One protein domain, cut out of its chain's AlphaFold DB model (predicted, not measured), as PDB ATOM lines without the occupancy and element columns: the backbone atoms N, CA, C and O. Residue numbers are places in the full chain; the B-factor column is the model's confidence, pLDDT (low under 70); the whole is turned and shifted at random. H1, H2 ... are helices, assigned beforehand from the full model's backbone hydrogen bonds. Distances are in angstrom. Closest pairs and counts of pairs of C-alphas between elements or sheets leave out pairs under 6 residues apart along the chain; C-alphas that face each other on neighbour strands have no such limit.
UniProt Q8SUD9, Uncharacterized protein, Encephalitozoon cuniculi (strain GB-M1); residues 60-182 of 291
ATOM      1  N   SER A  60      -1.876  23.134 -29.307       51.00
ATOM      2  CA  SER A  60      -0.964  24.266 -29.526       51.00
ATOM      3  C   SER A  60       0.497  23.862 -29.320       51.00
ATOM      4  O   SER A  60       1.355  24.309 -30.069       51.00
ATOM      5  N   LEU A  61       0.779  22.977 -28.353       52.44
ATOM      6  CA  LEU A  61       2.113  22.407 -28.132       52.44
ATOM      7  C   LEU A  61       2.548  21.522 -29.307       52.44
ATOM      8  O   LEU A  61       3.707  21.575 -29.701       52.44
ATOM      9  N   LYS A  62       1.631  20.749 -29.908       67.88
ATOM     10  CA  LYS A  62       1.958  19.927 -31.084       67.88
ATOM     11  C   LYS A  62       2.319  20.767 -32.307       67.88
ATOM     12  O   LYS A  62       3.313  20.456 -32.942       67.88
ATOM     13  N   ILE A  63       1.554  21.816 -32.620       75.81
ATOM     14  CA  ILE A  63       1.832  22.666 -33.793       75.81
ATOM     15  C   ILE A  63       3.123  23.466 -33.585       75.81
ATOM     16  O   ILE A  63       3.950  23.506 -34.487       75.81
ATOM     17  N   ARG A  64       3.344  24.030 -32.390       75.38
ATOM     18  CA  ARG A  64       4.581  24.767 -32.079       75.38
ATOM     19  C   ARG A  64       5.843  23.942 -32.311       75.38
ATOM     20  O   ARG A  64       6.821  24.463 -32.831       75.38
ATOM     21  N   ASN A  65       5.789  22.652 -31.991       82.38
ATOM     22  CA  ASN A  65       6.923  21.744 -32.139       82.38
ATOM     23  C   ASN A  65       7.086  21.180 -33.565       82.38
ATOM     24  O   ASN A  65       8.019  20.418 -33.808       82.38
ATOM     25  N   MET A  66       6.188  21.499 -34.502       86.56
ATOM     26  CA  MET A  66       6.318  21.083 -35.902       86.56
ATOM     27  C   MET A  66       7.162  22.084 -36.693       86.56
ATOM     28  O   MET A  66       7.167  23.281 -36.405       86.56
ATOM     29  N   SER A  67       7.856  21.596 -37.724       90.62
ATOM     30  CA  SER A  67       8.494  22.464 -38.714       90.62
ATOM     31  C   SER A  67       7.441  23.206 -39.535       90.62
ATOM     32  O   SER A  67       6.348  22.685 -39.780       90.62
ATOM     33  N   THR A  68       7.784  24.405 -40.005       92.75
ATOM     34  CA  THR A  68       6.905  25.255 -40.819       92.75
ATOM     35  C   THR A  68       6.405  24.506 -42.054       92.75
ATOM     36  O   THR A  68       5.201  24.443 -42.297       92.75
ATOM     37  N   ARG A  69       7.300  23.789 -42.746       89.50
ATOM     38  CA  ARG A  69       6.967  22.913 -43.880       89.50
ATOM     39  C   ARG A  69       5.895  21.863 -43.561       89.50
ATOM     40  O   ARG A  69       4.956  21.692 -44.334       89.50
ATOM     41  N   ASN A  70       6.005  21.176 -42.422       88.25
ATOM     42  CA  ASN A  70       5.030  20.150 -42.034       88.25
ATOM     43  C   ASN A  70       3.667  20.762 -41.693       88.25
ATOM     44  O   ASN A  70       2.632  20.149 -41.958       88.25
ATOM     45  N   ILE A  71       3.659  21.966 -41.114       90.62
ATOM     46  CA  ILE A  71       2.421  22.702 -40.852       90.62
ATOM     47  C   ILE A  71       1.755  23.081 -42.180       90.62
ATOM     48  O   ILE A  71       0.569  22.806 -42.344       90.62
ATOM     49  N   LEU A  72       2.501  23.644 -43.139       90.44
ATOM     50  CA  LEU A  72       1.970  24.021 -44.457       90.44
ATOM     51  C   LEU A  72       1.388  22.818 -45.210       90.44
ATOM     52  O   LEU A  72       0.268  22.899 -45.712       90.44
ATOM     53  N   PHE A  73       2.079  21.675 -45.195       86.81
ATOM     54  CA  PHE A  73       1.564  20.438 -45.788       86.81
ATOM     55  C   PHE A  73       0.237  20.001 -45.152       86.81
ATOM     56  O   PHE A  73      -0.735  19.717 -45.852       86.81
ATOM     57  N   ALA A  74       0.158  20.010 -43.817       86.19
ATOM     58  CA  ALA A  74      -1.070  19.669 -43.104       86.19
ATOM     59  C   ALA A  74      -2.219  20.647 -43.405       86.19
ATOM     60  O   ALA A  74      -3.384  20.240 -43.435       86.19
ATOM     61  N   VAL A  75      -1.910  21.929 -43.628       88.06
ATOM     62  CA  VAL A  75      -2.891  22.934 -44.051       88.06
ATOM     63  C   VAL A  75      -3.395  22.625 -45.458       88.06
ATOM     64  O   VAL A  75      -4.608  22.540 -45.633       88.06
ATOM     65  N   SER A  76      -2.506  22.385 -46.426       84.75
ATOM     66  CA  SER A  76      -2.885  22.044 -47.805       84.75
ATOM     67  C   SER A  76      -3.802  20.819 -47.861       84.75
ATOM     68  O   SER A  76      -4.869  20.865 -48.468       84.75
ATOM     69  N   GLU A  77      -3.462  19.749 -47.139       82.81
ATOM     70  CA  GLU A  77      -4.315  18.556 -47.032       82.81
ATOM     71  C   GLU A  77      -5.665  18.844 -46.352       82.81
ATOM     72  O   GLU A  77      -6.687  18.232 -46.668       82.81
ATOM     73  N   SER A  78      -5.704  19.808 -45.430       83.31
ATOM     74  CA  SER A  78      -6.945  20.210 -44.762       83.31
ATOM     75  C   SER A  78      -7.893  20.992 -45.677       83.31
ATOM     76  O   SER A  78      -9.105  20.913 -45.470       83.31
ATOM     77  N   PHE A  79      -7.378  21.720 -46.676       79.00
ATOM     78  CA  PHE A  79      -8.202  22.396 -47.686       79.00
ATOM     79  C   PHE A  79      -8.938  21.395 -48.588       79.00
ATOM     80  O   PHE A  79     -10.104  21.618 -48.903       79.00
ATOM     81  N   ARG A  80      -8.334  20.231 -48.867       76.06
ATOM     82  CA  ARG A  80      -8.969  19.143 -49.635       76.06
ATOM     83  C   ARG A  80     -10.178  18.512 -48.939       76.06
ATOM     84  O   ARG A  80     -11.071  17.999 -49.600       76.06
ATOM     85  N   ASN A  81     -10.210  18.529 -47.604       77.00
ATOM     86  CA  ASN A  81     -11.235  17.866 -46.783       77.00
ATOM     87  C   ASN A  81     -11.840  18.816 -45.736       77.00
ATOM     88  O   ASN A  81     -11.919  18.504 -44.540       77.00
ATOM     89  N   ILE A  82     -12.238  20.011 -46.171       78.62
ATOM     90  CA  ILE A  82     -12.595  21.106 -45.270       78.62
ATOM     91  C   ILE A  82     -13.901  20.853 -44.491       78.62
ATOM     92  O   ILE A  82     -14.896  20.332 -44.993       78.62
ATOM     93  N   ASN A  83     -13.914  21.232 -43.208       78.62
ATOM     94  CA  ASN A  83     -15.091  21.171 -42.339       78.62
ATOM     95  C   ASN A  83     -15.058  22.281 -41.272       78.62
ATOM     96  O   ASN A  83     -14.013  22.868 -40.995       78.62
ATOM     97  N   LYS A  84     -16.184  22.530 -40.585       76.38
ATOM     98  CA  LYS A  84     -16.293  23.596 -39.561       76.38
ATOM     99  C   LYS A  84     -15.228  23.538 -38.450       76.38
ATOM    100  O   LYS A  84     -14.871  24.579 -37.899       76.38
ATOM    101  N   LYS A  85     -14.722  22.350 -38.084       79.00
ATOM    102  CA  LYS A  85     -13.658  22.219 -37.068       79.00
ATOM    103  C   LYS A  85     -12.308  22.677 -37.619       79.00
ATOM    104  O   LYS A  85     -11.541  23.282 -36.876       79.00
ATOM    105  N   ILE A  86     -12.033  22.405 -38.894       79.31
ATOM    106  CA  ILE A  86     -10.814  22.831 -39.593       79.31
ATOM    107  C   ILE A  86     -10.770  24.354 -39.705       79.31
ATOM    108  O   ILE A  86      -9.749  24.934 -39.361       79.31
ATOM    109  N   ILE A  87     -11.887  25.015 -40.026       76.56
ATOM    110  CA  ILE A  87     -11.947  26.487 -40.120       76.56
ATOM    111  C   ILE A  87     -11.467  27.154 -38.821       76.56
ATOM    112  O   ILE A  87     -10.620  28.044 -38.840       76.56
ATOM    113  N   LYS A  88     -11.939  26.673 -37.660       78.19
ATOM    114  CA  LYS A  88     -11.483  27.183 -36.354       78.19
ATOM    115  C   LYS A  88     -10.001  26.893 -36.080       78.19
ATOM    116  O   LYS A  88      -9.363  27.649 -35.351       78.19
ATOM    117  N   LYS A  89      -9.457  25.797 -36.618       82.06
ATOM    118  CA  LYS A  89      -8.032  25.453 -36.492       82.06
ATOM    119  C   LYS A  89      -7.155  26.320 -37.392       82.06
ATOM    120  O   LYS A  89      -6.095  26.726 -36.933       82.06
ATOM    121  N   LEU A  90      -7.604  26.638 -38.609       82.88
ATOM    122  CA  LEU A  90      -6.866  27.479 -39.557       82.88
ATOM    123  C   LEU A  90      -6.543  28.851 -38.964       82.88
ATOM    124  O   LEU A  90      -5.408  29.292 -39.085       82.88
ATOM    125  N   GLY A  91      -7.474  29.467 -38.227       82.19
ATOM    126  CA  GLY A  91      -7.202  30.732 -37.530       82.19
ATOM    127  C   GLY A  91      -6.024  30.646 -36.546       82.19
ATOM    128  O   GLY A  91      -5.154  31.507 -36.549       82.19
ATOM    129  N   ARG A  92      -5.935  29.561 -35.764       83.06
ATOM    130  CA  ARG A  92      -4.815  29.339 -34.828       83.06
ATOM    131  C   ARG A  92      -3.506  29.017 -35.543       83.06
ATOM    132  O   ARG A  92      -2.445  29.420 -35.087       83.06
ATOM    133  N   ILE A  93      -3.581  28.255 -36.634       87.56
ATOM    134  CA  ILE A  93      -2.411  27.932 -37.455       87.56
ATOM    135  C   ILE A  93      -1.862  29.207 -38.100       87.56
ATOM    136  O   ILE A  93      -0.651  29.396 -38.106       87.56
ATOM    137  N   LYS A  94      -2.744  30.101 -38.562       88.50
ATOM    138  CA  LYS A  94      -2.373  31.406 -39.106       88.50
ATOM    139  C   LYS A  94      -1.553  32.217 -38.098       88.50
ATOM    140  O   LYS A  94      -0.451  32.637 -38.418       88.50
ATOM    141  N   GLU A  95      -2.048  32.362 -36.866       87.44
ATOM    142  CA  GLU A  95      -1.350  33.102 -35.799       87.44
ATOM    143  C   GLU A  95       0.046  32.550 -35.478       87.44
ATOM    144  O   GLU A  95       0.945  33.317 -35.136       87.44
ATOM    145  N   GLU A  96       0.225  31.230 -35.549       89.19
ATOM    146  CA  GLU A  96       1.513  30.579 -35.305       89.19
ATOM    147  C   GLU A  96       2.463  30.740 -36.497       89.19
ATOM    148  O   GLU A  96       3.622  31.093 -36.303       89.19
ATOM    149  N   LEU A  97       1.982  30.508 -37.723       91.44
ATOM    150  CA  LEU A  97       2.795  30.617 -38.934       91.44
ATOM    151  C   LEU A  97       3.276  32.052 -39.178       91.44
ATOM    152  O   LEU A  97       4.437  32.231 -39.524       91.44
ATOM    153  N   SER A  98       2.441  33.066 -38.924       89.50
ATOM    154  CA  SER A  98       2.817  34.482 -39.089       89.50
ATOM    155  C   SER A  98       3.955  34.941 -38.168       89.50
ATOM    156  O   SER A  98       4.453  36.048 -38.332       89.50
ATOM    157  N   ARG A  99       4.358  34.136 -37.175       89.38
ATOM    158  CA  ARG A  99       5.480  34.443 -36.270       89.38
ATOM    159  C   ARG A  99       6.787  33.774 -36.683       89.38
ATOM    160  O   ARG A  99       7.780  33.930 -35.977       89.38
ATOM    161  N   ARG A 100       6.782  32.971 -37.748       90.00
ATOM    162  CA  ARG A 100       7.946  32.186 -38.155       90.00
ATOM    163  C   ARG A 100       8.755  32.917 -39.211       90.00
ATOM    164  O   ARG A 100       8.216  33.322 -40.233       90.00
ATOM    165  N   GLU A 101      10.051  33.045 -38.956       90.44
ATOM    166  CA  GLU A 101      10.993  33.740 -39.841       90.44
ATOM    167  C   GLU A 101      11.227  32.980 -41.157       90.44
ATOM    168  O   GLU A 101      11.431  33.592 -42.200       90.44
ATOM    169  N   ASP A 102      11.126  31.647 -41.138       93.31
ATOM    170  CA  ASP A 102      11.330  30.760 -42.294       93.31
ATOM    171  C   ASP A 102      10.080  30.598 -43.181       93.31
ATOM    172  O   ASP A 102      10.055  29.771 -44.098       93.31
ATOM    173  N   LEU A 103       9.014  31.357 -42.901       94.56
ATOM    174  CA  LEU A 103       7.717  31.178 -43.543       94.56
ATOM    175  C   LEU A 103       7.779  31.383 -45.058       94.56
ATOM    176  O   LEU A 103       7.233  30.562 -45.797       94.56
ATOM    177  N   PHE A 104       8.431  32.454 -45.514       95.06
ATOM    178  CA  PHE A 104       8.544  32.773 -46.937       95.06
ATOM    179  C   PHE A 104       9.177  31.616 -47.720       95.06
ATOM    180  O   PHE A 104       8.572  31.103 -48.665       95.06
ATOM    181  N   GLU A 105      10.356  31.166 -47.280       94.19
ATOM    182  CA  GLU A 105      11.098  30.071 -47.911       94.19
ATOM    183  C   GLU A 105      10.253  28.793 -47.929       94.19
ATOM    184  O   GLU A 105      10.095  28.151 -48.968       94.19
ATOM    185  N   CYS A 106       9.605  28.471 -46.807       94.94
ATOM    186  CA  CYS A 106       8.748  27.295 -46.710       94.94
ATOM    187  C   CYS A 106       7.523  27.354 -47.635       94.94
ATOM    188  O   CYS A 106       7.131  26.312 -48.161       94.94
ATOM    189  N   ILE A 107       6.906  28.523 -47.845       94.69
ATOM    190  CA  ILE A 107       5.778  28.668 -48.781       94.69
ATOM    191  C   ILE A 107       6.250  28.441 -50.216       94.69
ATOM    192  O   ILE A 107       5.631  27.656 -50.939       94.69
ATOM    193  N   VAL A 108       7.335  29.106 -50.624       94.56
ATOM    194  CA  VAL A 108       7.881  28.980 -51.982       94.56
ATOM    195  C   VAL A 108       8.236  27.519 -52.270       94.56
ATOM    196  O   VAL A 108       7.815  26.968 -53.288       94.56
ATOM    197  N   ASP A 109       8.935  26.863 -51.345       93.25
ATOM    198  CA  ASP A 109       9.312  25.451 -51.443       93.25
ATOM    199  C   ASP A 109       8.101  24.530 -51.523       93.25
ATOM    200  O   ASP A 109       8.079  23.571 -52.299       93.25
ATOM    201  N   HIS A 110       7.085  24.816 -50.714       92.44
ATOM    202  CA  HIS A 110       5.886  24.007 -50.668       92.44
ATOM    203  C   HIS A 110       5.119  24.074 -51.989       92.44
ATOM    204  O   HIS A 110       4.798  23.022 -52.539       92.44
ATOM    205  N   VAL A 111       4.894  25.273 -52.535       91.69
ATOM    206  CA  VAL A 111       4.202  25.446 -53.823       91.69
ATOM    207  C   VAL A 111       4.989  24.819 -54.971       91.69
ATOM    208  O   VAL A 111       4.395  24.159 -55.822       91.69
ATOM    209  N   GLU A 112       6.317  24.952 -54.971       91.06
ATOM    210  CA  GLU A 112       7.174  24.308 -55.974       91.06
ATOM    211  C   GLU A 112       7.058  22.771 -55.918       91.06
ATOM    212  O   GLU A 112       7.073  22.112 -56.956       91.06
ATOM    213  N   SER A 113       6.867  22.204 -54.719       89.88
ATOM    214  CA  SER A 113       6.721  20.756 -54.499       89.88
ATOM    215  C   SER A 113       5.318  20.185 -54.733       89.88
ATOM    216  O   SER A 113       5.167  18.967 -54.781       89.88
ATOM    217  N   MET A 114       4.280  21.021 -54.841       86.69
ATOM    218  CA  MET A 114       2.919  20.541 -55.114       86.69
ATOM    219  C   MET A 114       2.861  19.919 -56.505       86.69
ATOM    220  O   MET A 114       3.417  20.493 -57.429       86.69
ATOM    221  N   ASP A 115       2.128  18.828 -56.721       82.19
ATOM    222  CA  ASP A 115       1.938  18.301 -58.082       82.19
ATOM    223  C   ASP A 115       1.081  19.258 -58.919       82.19
ATOM    224  O   ASP A 115       1.464  19.708 -60.004       82.19
ATOM    225  N   ARG A 116      -0.071  19.639 -58.361       79.75
ATOM    226  CA  ARG A 116      -1.039  20.562 -58.952       79.75
ATOM    227  C   ARG A 116      -1.482  21.570 -57.908       79.75
ATOM    228  O   ARG A 116      -1.653  21.228 -56.742       79.75
ATOM    229  N   ILE A 117      -1.673  22.799 -58.362       78.06
ATOM    230  CA  ILE A 117      -2.286  23.861 -57.578       78.06
ATOM    231  C   ILE A 117      -3.769  23.811 -57.920       78.06
ATOM    232  O   ILE A 117      -4.138  23.959 -59.081       78.06
ATOM    233  N   GLU A 118      -4.590  23.494 -56.927       73.56
ATOM    234  CA  GLU A 118      -6.037  23.383 -57.090       73.56
ATOM    235  C   GLU A 118      -6.674  24.782 -57.146       73.56
ATOM    236  O   GLU A 118      -6.281  25.692 -56.409       73.56
ATOM    237  N   ASP A 119      -7.653  24.952 -58.035       67.69
ATOM    238  CA  ASP A 119      -8.370  26.216 -58.213       67.69
ATOM    239  C   ASP A 119      -9.342  26.500 -57.057       67.69
ATOM    240  O   ASP A 119      -9.723  25.618 -56.285       67.69
ATOM    241  N   GLU A 120      -9.818  27.744 -56.977       65.19
ATOM    242  CA  GLU A 120     -10.727  28.235 -55.926       65.19
ATOM    243  C   GLU A 120     -12.029  27.433 -55.795       65.19
ATOM    244  O   GLU A 120     -12.601  27.327 -54.709       65.19
ATOM    245  N   LEU A 121     -12.497  26.837 -56.894       66.75
ATOM    246  CA  LEU A 121     -13.707  26.016 -56.905       66.75
ATOM    247  C   LEU A 121     -13.509  24.653 -56.229       66.75
ATOM    248  O   LEU A 121     -14.495  24.013 -55.869       66.75
ATOM    249  N   PHE A 122     -12.264  24.210 -56.032       66.38
ATOM    250  CA  PHE A 122     -11.972  22.914 -55.427       66.38
ATOM    251  C   PHE A 122     -12.189  22.911 -53.908       66.38
ATOM    252  O   PHE A 122     -12.680  21.927 -53.360       66.38
ATOM    253  N   SER A 123     -11.861  24.014 -53.225       66.62
ATOM    254  CA  SER A 123     -11.877  24.079 -51.751       66.62
ATOM    255  C   SER A 123     -12.961  25.006 -51.184       66.62
ATOM    256  O   SER A 123     -12.916  25.388 -50.011       66.62
ATOM    257  N   TRP A 124     -13.962  25.367 -51.994       71.75
ATOM    258  CA  TRP A 124     -15.029  26.267 -51.563       71.75
ATOM    259  C   TRP A 124     -15.883  25.653 -50.444       71.75
ATOM    260  O   TRP A 124     -16.435  24.559 -50.573       71.75
ATOM    261  N   TYR A 125     -16.043  26.393 -49.341       71.56
ATOM    262  CA  TYR A 125     -16.902  25.991 -48.229       71.56
ATOM    263  C   TYR A 125     -17.594  27.190 -47.566       71.56
ATOM    264  O   TYR A 125     -16.930  28.185 -47.254       71.56
ATOM    265  N   PRO A 126     -18.905  27.108 -47.256       70.31
ATOM    266  CA  PRO A 126     -19.628  28.196 -46.604       70.31
ATOM    267  C   PRO A 126     -19.000  28.622 -45.265       70.31
ATOM    268  O   PRO A 126     -18.892  27.830 -44.325       70.31
ATOM    269  N   GLY A 127     -18.633  29.902 -45.158       70.06
ATOM    270  CA  GLY A 127     -18.034  30.495 -43.956       70.06
ATOM    271  C   GLY A 127     -16.505  30.412 -43.879       70.06
ATOM    272  O   GLY A 127     -15.933  30.823 -42.868       70.06
ATOM    273  N   LEU A 128     -15.840  29.897 -44.916       73.94
ATOM    274  CA  LEU A 128     -14.391  29.988 -45.071       73.94
ATOM    275  C   LEU A 128     -14.021  31.337 -45.715       73.94
ATOM    276  O   LEU A 128     -14.667  31.755 -46.672       73.94
ATOM    277  N   LYS A 129     -13.013  32.032 -45.170       72.19
ATOM    278  CA  LYS A 129     -12.565  33.340 -45.693       72.19
ATOM    279  C   LYS A 129     -11.731  33.221 -46.972       72.19
ATOM    280  O   LYS A 129     -11.815  34.095 -47.821       72.19
ATOM    281  N   THR A 130     -10.946  32.155 -47.087       75.62
ATOM    282  CA  THR A 130     -10.033  31.887 -48.204       75.62
ATOM    283  C   THR A 130     -10.537  30.695 -48.993       75.62
ATOM    284  O   THR A 130     -10.748  29.633 -48.410       75.62
ATOM    285  N   SER A 131     -10.719  30.840 -50.298       73.88
ATOM    286  CA  SER A 131     -11.255  29.785 -51.164       73.88
ATOM    287  C   SER A 131     -10.272  28.642 -51.430       73.88
ATOM    288  O   SER A 131     -10.698  27.608 -51.927       73.88
ATOM    289  N   ASP A 132      -8.991  28.795 -51.085       80.56
ATOM    290  CA  ASP A 132      -7.924  27.844 -51.405       80.56
ATOM    291  C   ASP A 132      -6.613  28.144 -50.643       80.56
ATOM    292  O   ASP A 132      -6.498  29.125 -49.899       80.56
ATOM    293  N   ILE A 133      -5.606  27.299 -50.882       84.75
ATOM    294  CA  ILE A 133      -4.297  27.338 -50.226       84.75
ATOM    295  C   ILE A 133      -3.423  28.545 -50.612       84.75
ATOM    296  O   ILE A 133      -2.735  29.087 -49.748       84.75
ATOM    297  N   LEU A 134      -3.460  29.016 -51.863       86.69
ATOM    298  CA  LEU A 134      -2.699  30.200 -52.280       86.69
ATOM    299  C   LEU A 134      -3.294  31.466 -51.681       86.69
ATOM    300  O   LEU A 134      -2.552  32.287 -51.148       86.69
ATOM    301  N   SER A 135      -4.623  31.597 -51.694       86.31
ATOM    302  CA  SER A 135      -5.303  32.696 -51.001       86.31
ATOM    303  C   SER A 135      -4.954  32.713 -49.516       86.31
ATOM    304  O   SER A 135      -4.731  33.777 -48.945       86.31
ATOM    305  N   PHE A 136      -4.848  31.537 -48.890       88.19
ATOM    306  CA  PHE A 136      -4.394  31.428 -47.507       88.19
ATOM    307  C   PHE A 136      -2.956  31.929 -47.316       88.19
ATOM    308  O   PHE A 136      -2.703  32.657 -46.359       88.19
ATOM    309  N   PHE A 137      -2.024  31.603 -48.218       90.06
ATOM    310  CA  PHE A 137      -0.645  32.107 -48.145       90.06
ATOM    311  C   PHE A 137      -0.556  33.619 -48.340       90.06
ATOM    312  O   PHE A 137       0.149  34.283 -47.582       90.06
ATOM    313  N   LEU A 138      -1.315  34.176 -49.284       88.69
ATOM    314  CA  LEU A 138      -1.384  35.622 -49.496       88.69
ATOM    315  C   LEU A 138      -2.015  36.351 -48.299       88.69
ATOM    316  O   LEU A 138      -1.590  37.445 -47.943       88.69
ATOM    317  N   GLU A 139      -2.996  35.742 -47.625       89.00
ATOM    318  CA  GLU A 139      -3.568  36.297 -46.390       89.00
ATOM    319  C   GLU A 139      -2.612  36.179 -45.188       89.00
ATOM    320  O   GLU A 139      -2.733  36.928 -44.213       89.00
ATOM    321  N   LEU A 140      -1.721  35.186 -45.209       91.06
ATOM    322  CA  LEU A 140      -0.742  34.922 -44.158       91.06
ATOM    323  C   LEU A 140       0.445  35.888 -44.233       91.06
ATOM    324  O   LEU A 140       0.958  36.280 -43.185       91.06
ATOM    325  N   MET A 141       0.838  36.269 -45.449       91.00
ATOM    326  CA  MET A 141       1.957  37.165 -45.720       91.00
ATOM    327  C   MET A 141       1.547  38.205 -46.778       91.00
ATOM    328  O   MET A 141       1.701  37.967 -47.977       91.00
ATOM    329  N   PRO A 142       0.979  39.350 -46.359       88.31
ATOM    330  CA  PRO A 142       0.483  40.378 -47.280       88.31
ATOM    331  C   PRO A 142       1.559  40.966 -48.208       88.31
ATOM    332  O   PRO A 142       1.257  41.399 -49.316       88.31
ATOM    333  N   ASP A 143       2.814  40.950 -47.765       90.31
ATOM    334  CA  ASP A 143       4.022  41.388 -48.466       90.31
ATOM    335  C   ASP A 143       4.678  40.274 -49.309       90.31
ATOM    336  O   ASP A 143       5.781  40.452 -49.829       90.31
ATOM    337  N   PHE A 144       3.996  39.134 -49.514       91.62
ATOM    338  CA  PHE A 144       4.528  37.983 -50.260       91.62
ATOM    339  C   PHE A 144       5.099  38.360 -51.623       91.62
ATOM    340  O   PHE A 144       6.145  37.853 -52.016       91.62
ATOM    341  N   LEU A 145       4.410  39.235 -52.355       90.31
ATOM    342  CA  LEU A 145       4.813  39.615 -53.702       90.31
ATOM    343  C   LEU A 145       6.151  40.363 -53.717       90.31
ATOM    344  O   LEU A 145       6.999  40.094 -54.567       90.31
ATOM    345  N   GLU A 146       6.346  41.272 -52.764       90.56
ATOM    346  CA  GLU A 146       7.580  42.043 -52.620       90.56
ATOM    347  C   GLU A 146       8.734  41.137 -52.172       90.56
ATOM    348  O   GLU A 146       9.811  41.153 -52.773       90.56
ATOM    349  N   ALA A 147       8.487  40.273 -51.180       92.69
ATOM    350  CA  ALA A 147       9.451  39.270 -50.733       92.69
ATOM    351  C   ALA A 147       9.846  38.315 -51.873       92.69
ATOM    352  O   ALA A 147      11.026  38.017 -52.072       92.69
ATOM    353  N   TYR A 148       8.872  37.891 -52.681       93.81
ATOM    354  CA  TYR A 148       9.114  37.040 -53.837       93.81
ATOM    355  C   TYR A 148       9.896  37.761 -54.939       93.81
ATOM    356  O   TYR A 148      10.801  37.159 -55.510       93.81
ATOM    357  N   LYS A 149       9.626  39.048 -55.203       92.69
ATOM    358  CA  LYS A 149      10.426  39.867 -56.132       92.69
ATOM    359  C   LYS A 149      11.887  39.931 -55.684       92.69
ATOM    360  O   LYS A 149      12.775  39.637 -56.482       92.69
ATOM    361  N   LYS A 150      12.133  40.235 -54.404       92.00
ATOM    362  CA  LYS A 150      13.483  40.272 -53.810       92.00
ATOM    363  C   LYS A 150      14.203  38.931 -53.959       92.00
ATOM    364  O   LYS A 150      15.348  38.894 -54.404       92.00
ATOM    365  N   TYR A 151      13.524  37.824 -53.654       94.12
ATOM    366  CA  TYR A 151      14.052  36.474 -53.876       94.12
ATOM    367  C   TYR A 151      14.368  36.205 -55.351       94.12
ATOM    368  O   TYR A 151      15.463  35.749 -55.666       94.12
ATOM    369  N   PHE A 152      13.432  36.505 -56.250       94.31
ATOM    370  CA  PHE A 152      13.556  36.242 -57.680       94.31
ATOM    371  C   PHE A 152      14.753  36.984 -58.279       94.31
ATOM    372  O   PHE A 152      15.598  36.370 -58.929       94.31
ATOM    373  N   VAL A 153      14.869  38.282 -57.989       93.19
ATOM    374  CA  VAL A 153      15.999  39.120 -58.405       93.19
ATOM    375  C   VAL A 153      17.307  38.592 -57.822       93.19
ATOM    376  O   VAL A 153      18.269  38.411 -58.565       93.19
ATOM    377  N   ARG A 154      17.344  38.263 -56.525       90.94
ATOM    378  CA  ARG A 154      18.541  37.697 -55.888       90.94
ATOM    379  C   ARG A 154      18.981  36.389 -56.546       90.94
ATOM    380  O   ARG A 154      20.167  36.224 -56.804       90.94
ATOM    381  N   SER A 155      18.056  35.474 -56.843       92.50
ATOM    382  CA  SER A 155      18.377  34.236 -57.564       92.50
ATOM    383  C   SER A 155      18.989  34.535 -58.932       92.50
ATOM    384  O   SER A 155      20.026  33.968 -59.258       92.50
ATOM    385  N   LEU A 156      18.411  35.465 -59.699       92.06
ATOM    386  CA  LEU A 156      18.930  35.848 -61.015       92.06
ATOM    387  C   LEU A 156      20.334  36.457 -60.950       92.06
ATOM    388  O   LEU A 156      21.191  36.099 -61.756       92.06
ATOM    389  N   VAL A 157      20.564  37.351 -59.989       89.94
ATOM    390  CA  VAL A 157      21.860  37.998 -59.749       89.94
ATOM    391  C   VAL A 157      22.928  36.971 -59.374       89.94
ATOM    392  O   VAL A 157      24.031  37.004 -59.909       89.94
ATOM    393  N   LEU A 158      22.579  36.004 -58.524       88.19
ATOM    394  CA  LEU A 158      23.452  34.884 -58.155       88.19
ATOM    395  C   LEU A 158      23.525  33.789 -59.235       88.19
ATOM    396  O   LEU A 158      24.075  32.721 -58.983       88.19
ATOM    397  N   GLN A 159      22.947  34.025 -60.418       87.50
ATOM    398  CA  GLN A 159      22.901  33.084 -61.541       87.50
ATOM    399  C   GLN A 159      22.256  31.727 -61.196       87.50
ATOM    400  O   GLN A 159      22.509  30.710 -61.840       87.50
ATOM    401  N   GLN A 160      21.378  31.710 -60.195       90.00
ATOM    402  CA  GLN A 160      20.601  30.547 -59.789       90.00
ATOM    403  C   GLN A 160      19.221  30.573 -60.458       90.00
ATOM    404  O   GLN A 160      18.588  31.630 -60.537       90.00
ATOM    405  N   PRO A 161      18.697  29.425 -60.921       90.12
ATOM    406  CA  PRO A 161      17.368  29.376 -61.511       90.12
ATOM    407  C   PRO A 161      16.305  29.686 -60.440       90.12
ATOM    408  O   PRO A 161      16.194  28.944 -59.458       90.12
ATOM    409  N   PRO A 162      15.496  30.753 -60.598       93.25
ATOM    410  CA  PRO A 162      14.437  31.050 -59.646       93.25
ATOM    411  C   PRO A 162      13.325  29.997 -59.727       93.25
ATOM    412  O   PRO A 162      13.064  29.406 -60.776       93.25
ATOM    413  N   LYS A 163      12.615  29.798 -58.615       93.25
ATOM    414  CA  LYS A 163      11.461  28.888 -58.530       93.25
ATOM    415  C   LYS A 163      10.267  29.504 -59.244       93.25
ATOM    416  O   LYS A 163       9.702  30.475 -58.748       93.25
ATOM    417  N   LYS A 164       9.910  28.984 -60.422       90.31
ATOM    418  CA  LYS A 164       8.941  29.620 -61.335       90.31
ATOM    419  C   LYS A 164       7.496  29.164 -61.129       90.31
ATOM    420  O   LYS A 164       6.585  29.858 -61.586       90.31
ATOM    421  N   LYS A 165       7.242  28.032 -60.455       91.12
ATOM    422  CA  LYS A 165       5.873  27.508 -60.311       91.12
ATOM    423  C   LYS A 165       4.986  28.457 -59.514       91.12
ATOM    424  O   LYS A 165       3.849  28.704 -59.907       91.12
ATOM    425  N   ILE A 166       5.532  29.035 -58.447       89.75
ATOM    426  CA  ILE A 166       4.847  30.053 -57.647       89.75
ATOM    427  C   ILE A 166       4.544  31.319 -58.464       89.75
ATOM    428  O   ILE A 166       3.425  31.815 -58.388       89.75
ATOM    429  N   LEU A 167       5.464  31.803 -59.310       89.69
ATOM    430  CA  LEU A 167       5.209  32.966 -60.171       89.69
ATOM    431  C   LEU A 167       4.062  32.697 -61.144       89.69
ATOM    432  O   LEU A 167       3.180  33.537 -61.303       89.69
ATOM    433  N   LYS A 168       4.038  31.511 -61.762       87.62
ATOM    434  CA  LYS A 168       2.931  31.102 -62.631       87.62
ATOM    435  C   LYS A 168       1.603  31.103 -61.872       87.62
ATOM    436  O   LYS A 168       0.633  31.690 -62.334       87.62
ATOM    437  N   ALA A 169       1.594  30.524 -60.675       86.00
ATOM    438  CA  ALA A 169       0.415  30.486 -59.823       86.00
ATOM    439  C   ALA A 169      -0.091  31.888 -59.438       86.00
ATOM    440  O   ALA A 169      -1.293  32.139 -59.411       86.00
ATOM    441  N   LEU A 170       0.831  32.819 -59.174       86.44
ATOM    442  CA  LEU A 170       0.502  34.220 -58.927       86.44
ATOM    443  C   LEU A 170      -0.025  34.916 -60.191       86.44
ATOM    444  O   LEU A 170      -0.967  35.697 -60.079       86.44
ATOM    445  N   ARG A 171       0.531  34.635 -61.382       85.81
ATOM    446  CA  ARG A 171       0.061  35.186 -62.674       85.81
ATOM    447  C   ARG A 171      -1.389  34.825 -62.956       85.81
ATOM    448  O   ARG A 171      -2.164  35.707 -63.331       85.81
ATOM    449  N   ASP A 172      -1.751  33.575 -62.698       80.56
ATOM    450  CA  ASP A 172      -3.108  33.065 -62.898       80.56
ATOM    451  C   ASP A 172      -4.125  33.703 -61.927       80.56
ATOM    452  O   ASP A 172      -5.318  33.721 -62.213       80.56
ATOM    453  N   ARG A 173      -3.668  34.260 -60.794       77.12
ATOM    454  CA  ARG A 173      -4.521  34.816 -59.724       77.12
ATOM    455  C   ARG A 173      -4.589  36.336 -59.698       77.12
ATOM    456  O   ARG A 173      -5.659  36.916 -59.540       77.12
ATOM    457  N   LEU A 174      -3.432  36.992 -59.760       73.88
ATOM    458  CA  LEU A 174      -3.305  38.410 -59.431       73.88
ATOM    459  C   LEU A 174      -3.428  39.325 -60.648       73.88
ATOM    460  O   LEU A 174      -3.685  40.502 -60.429       73.88
ATOM    461  N   HIS A 175      -3.264  38.806 -61.878       64.88
ATOM    462  CA  HIS A 175      -3.416  39.414 -63.222       64.88
ATOM    463  C   HIS A 175      -2.873  40.843 -63.499       64.88
ATOM    464  O   HIS A 175      -2.674  41.182 -64.661       64.88
ATOM    465  N   LYS A 176      -2.623  41.704 -62.505       60.06
ATOM    466  CA  LYS A 176      -2.314  43.136 -62.649       60.06
ATOM    467  C   LYS A 176      -1.048  43.584 -61.911       60.06
ATOM    468  O   LYS A 176      -0.435  44.549 -62.345       60.06
ATOM    469  N   ASN A 177      -0.596  42.871 -60.876       66.88
ATOM    470  CA  ASN A 177       0.553  43.297 -60.054       66.88
ATOM    471  C   ASN A 177       1.899  42.649 -60.444       66.88
ATOM    472  O   ASN A 177       2.841  42.677 -59.662       66.88
ATOM    473  N   LEU A 178       2.007  42.045 -61.633       82.25
ATOM    474  CA  LEU A 178       3.164  41.213 -62.009       82.25
ATOM    475  C   LEU A 178       3.996  41.761 -63.176       82.25
ATOM    476  O   LEU A 178       4.967  41.126 -63.570       82.25
ATOM    477  N   GLN A 179       3.676  42.962 -63.668       85.06
ATOM    478  CA  GLN A 179       4.375  43.586 -64.802       85.06
ATOM    479  C   GLN A 179       5.884  43.739 -64.570       85.06
ATOM    480  O   GLN A 179       6.663  43.628 -65.509       85.06
ATOM    481  N   CYS A 180       6.316  43.954 -63.321       87.88
ATOM    482  CA  CYS A 180       7.739  44.043 -62.999       87.88
ATOM    483  C   CYS A 180       8.500  42.749 -63.332       87.88
ATOM    484  O   CYS A 180       9.614  42.832 -63.836       87.88
ATOM    485  N   PHE A 181       7.900  41.572 -63.126       90.62
ATOM    486  CA  PHE A 181       8.525  40.292 -63.476       90.62
ATOM    487  C   PHE A 181       8.649  40.126 -64.990       90.62
ATOM    488  O   PHE A 181       9.670  39.637 -65.458       90.62
ATOM    489  N   ASP A 182       7.647  40.574 -65.750       89.56
ATOM    490  CA  ASP A 182       7.681  40.521 -67.216       89.56
ATOM    491  C   ASP A 182       8.784  41.431 -67.779       89.56
ATOM    492  O   ASP A 182       9.468  41.066 -68.732       89.56
TER     493      ASP A 182
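This is residues 60 to 182 of the 291 residues of an uncharacterized protein of Encephalitozoon cuniculi (strain GB-M1) (UniProt Q8SUD9). A helical hairpin, H2 and H3, makes one end of this model and H6, H7 and H8 make the other, with H4 and H5 side by side in the middle and running opposite ways. The short H1 lies beside the hairpin, and a wide loop, residues 114 to 132, reaches from H4 toward the end where H2 and H3 join, then returns to H5. The printed part has 123 residues, with eight named helices, H1 to H8 in chain order, and no named strand; its class is all helix. It is compact, with a radius of gyration of the C-alphas of 14.8 A and spans of 44 by 32 by 24 A.

The longest helices, 14 residues each, are H3, residues 84 to 97, 20.3 A, and H6, residues 144 to 157, 19.8 A; C-alpha 84 is at (-16.293, 23.596, -39.561) and C-alpha 157 at (21.860, 37.998, -59.749). H2 is residues 68 to 80, 19.2 A. H4, residues 103 to 113, and H7, residues 164 to 174, are 15.2 A each. H5 is residues 133 to 140, H1 residues 60 to 64, and H8 residues 179 to 182, ending at C-alpha 182, (7.681, 40.521, -67.216).

H3 touches H2 at a shallow tilt of 23 degrees, opposite ways, a hairpin; their closest C-alphas, of Ser 78 and Ile 86, are 7.0 A apart. H2 is the hub, touching three helices. With residues 68 to 73 alone it touches H4 at a steep tilt of 55 degrees; the closest C-alphas, of Arg 69 and Cys 106, are 5.5 A apart. With residues 75 to 79 alone it only just touches H5, with 3 pairs of C-alphas within 8 A, the closest Ser 76 and Ile 133 at 6.0 A. H4 touches H7, about perpendicular at 79 degrees, closest at the C-alphas of Glu 112 and Lys 165, 5.5 A. Helix packing is mostly crossed: of these four pairs one is at a shallow tilt. H6 is near H7. H6 and H8 are close but not clearly touching, the C-alphas of Lys 149 and Phe 181 being 7.6 A apart; so are H1 and H3, at Arg 64 and Glu 96, 7.3 A. H2 and H6 are apart. Every O i to N i+4 pair is within hydrogen-bond range in H1, H4, H5, H6 and H7, against 8 of 9 in H2 and 7 of 10 in H3; H8 is too short for such a pair.

The two C-alphas farthest apart, of Lys 84 and Gln 159, are 45.9 A apart. The printed part has no cut, and its one long link is H4 to H5. Mean pLDDT of the printed part is 84.1; residues 60 to 62, 119 to 123 and 175 to 177 are under 70.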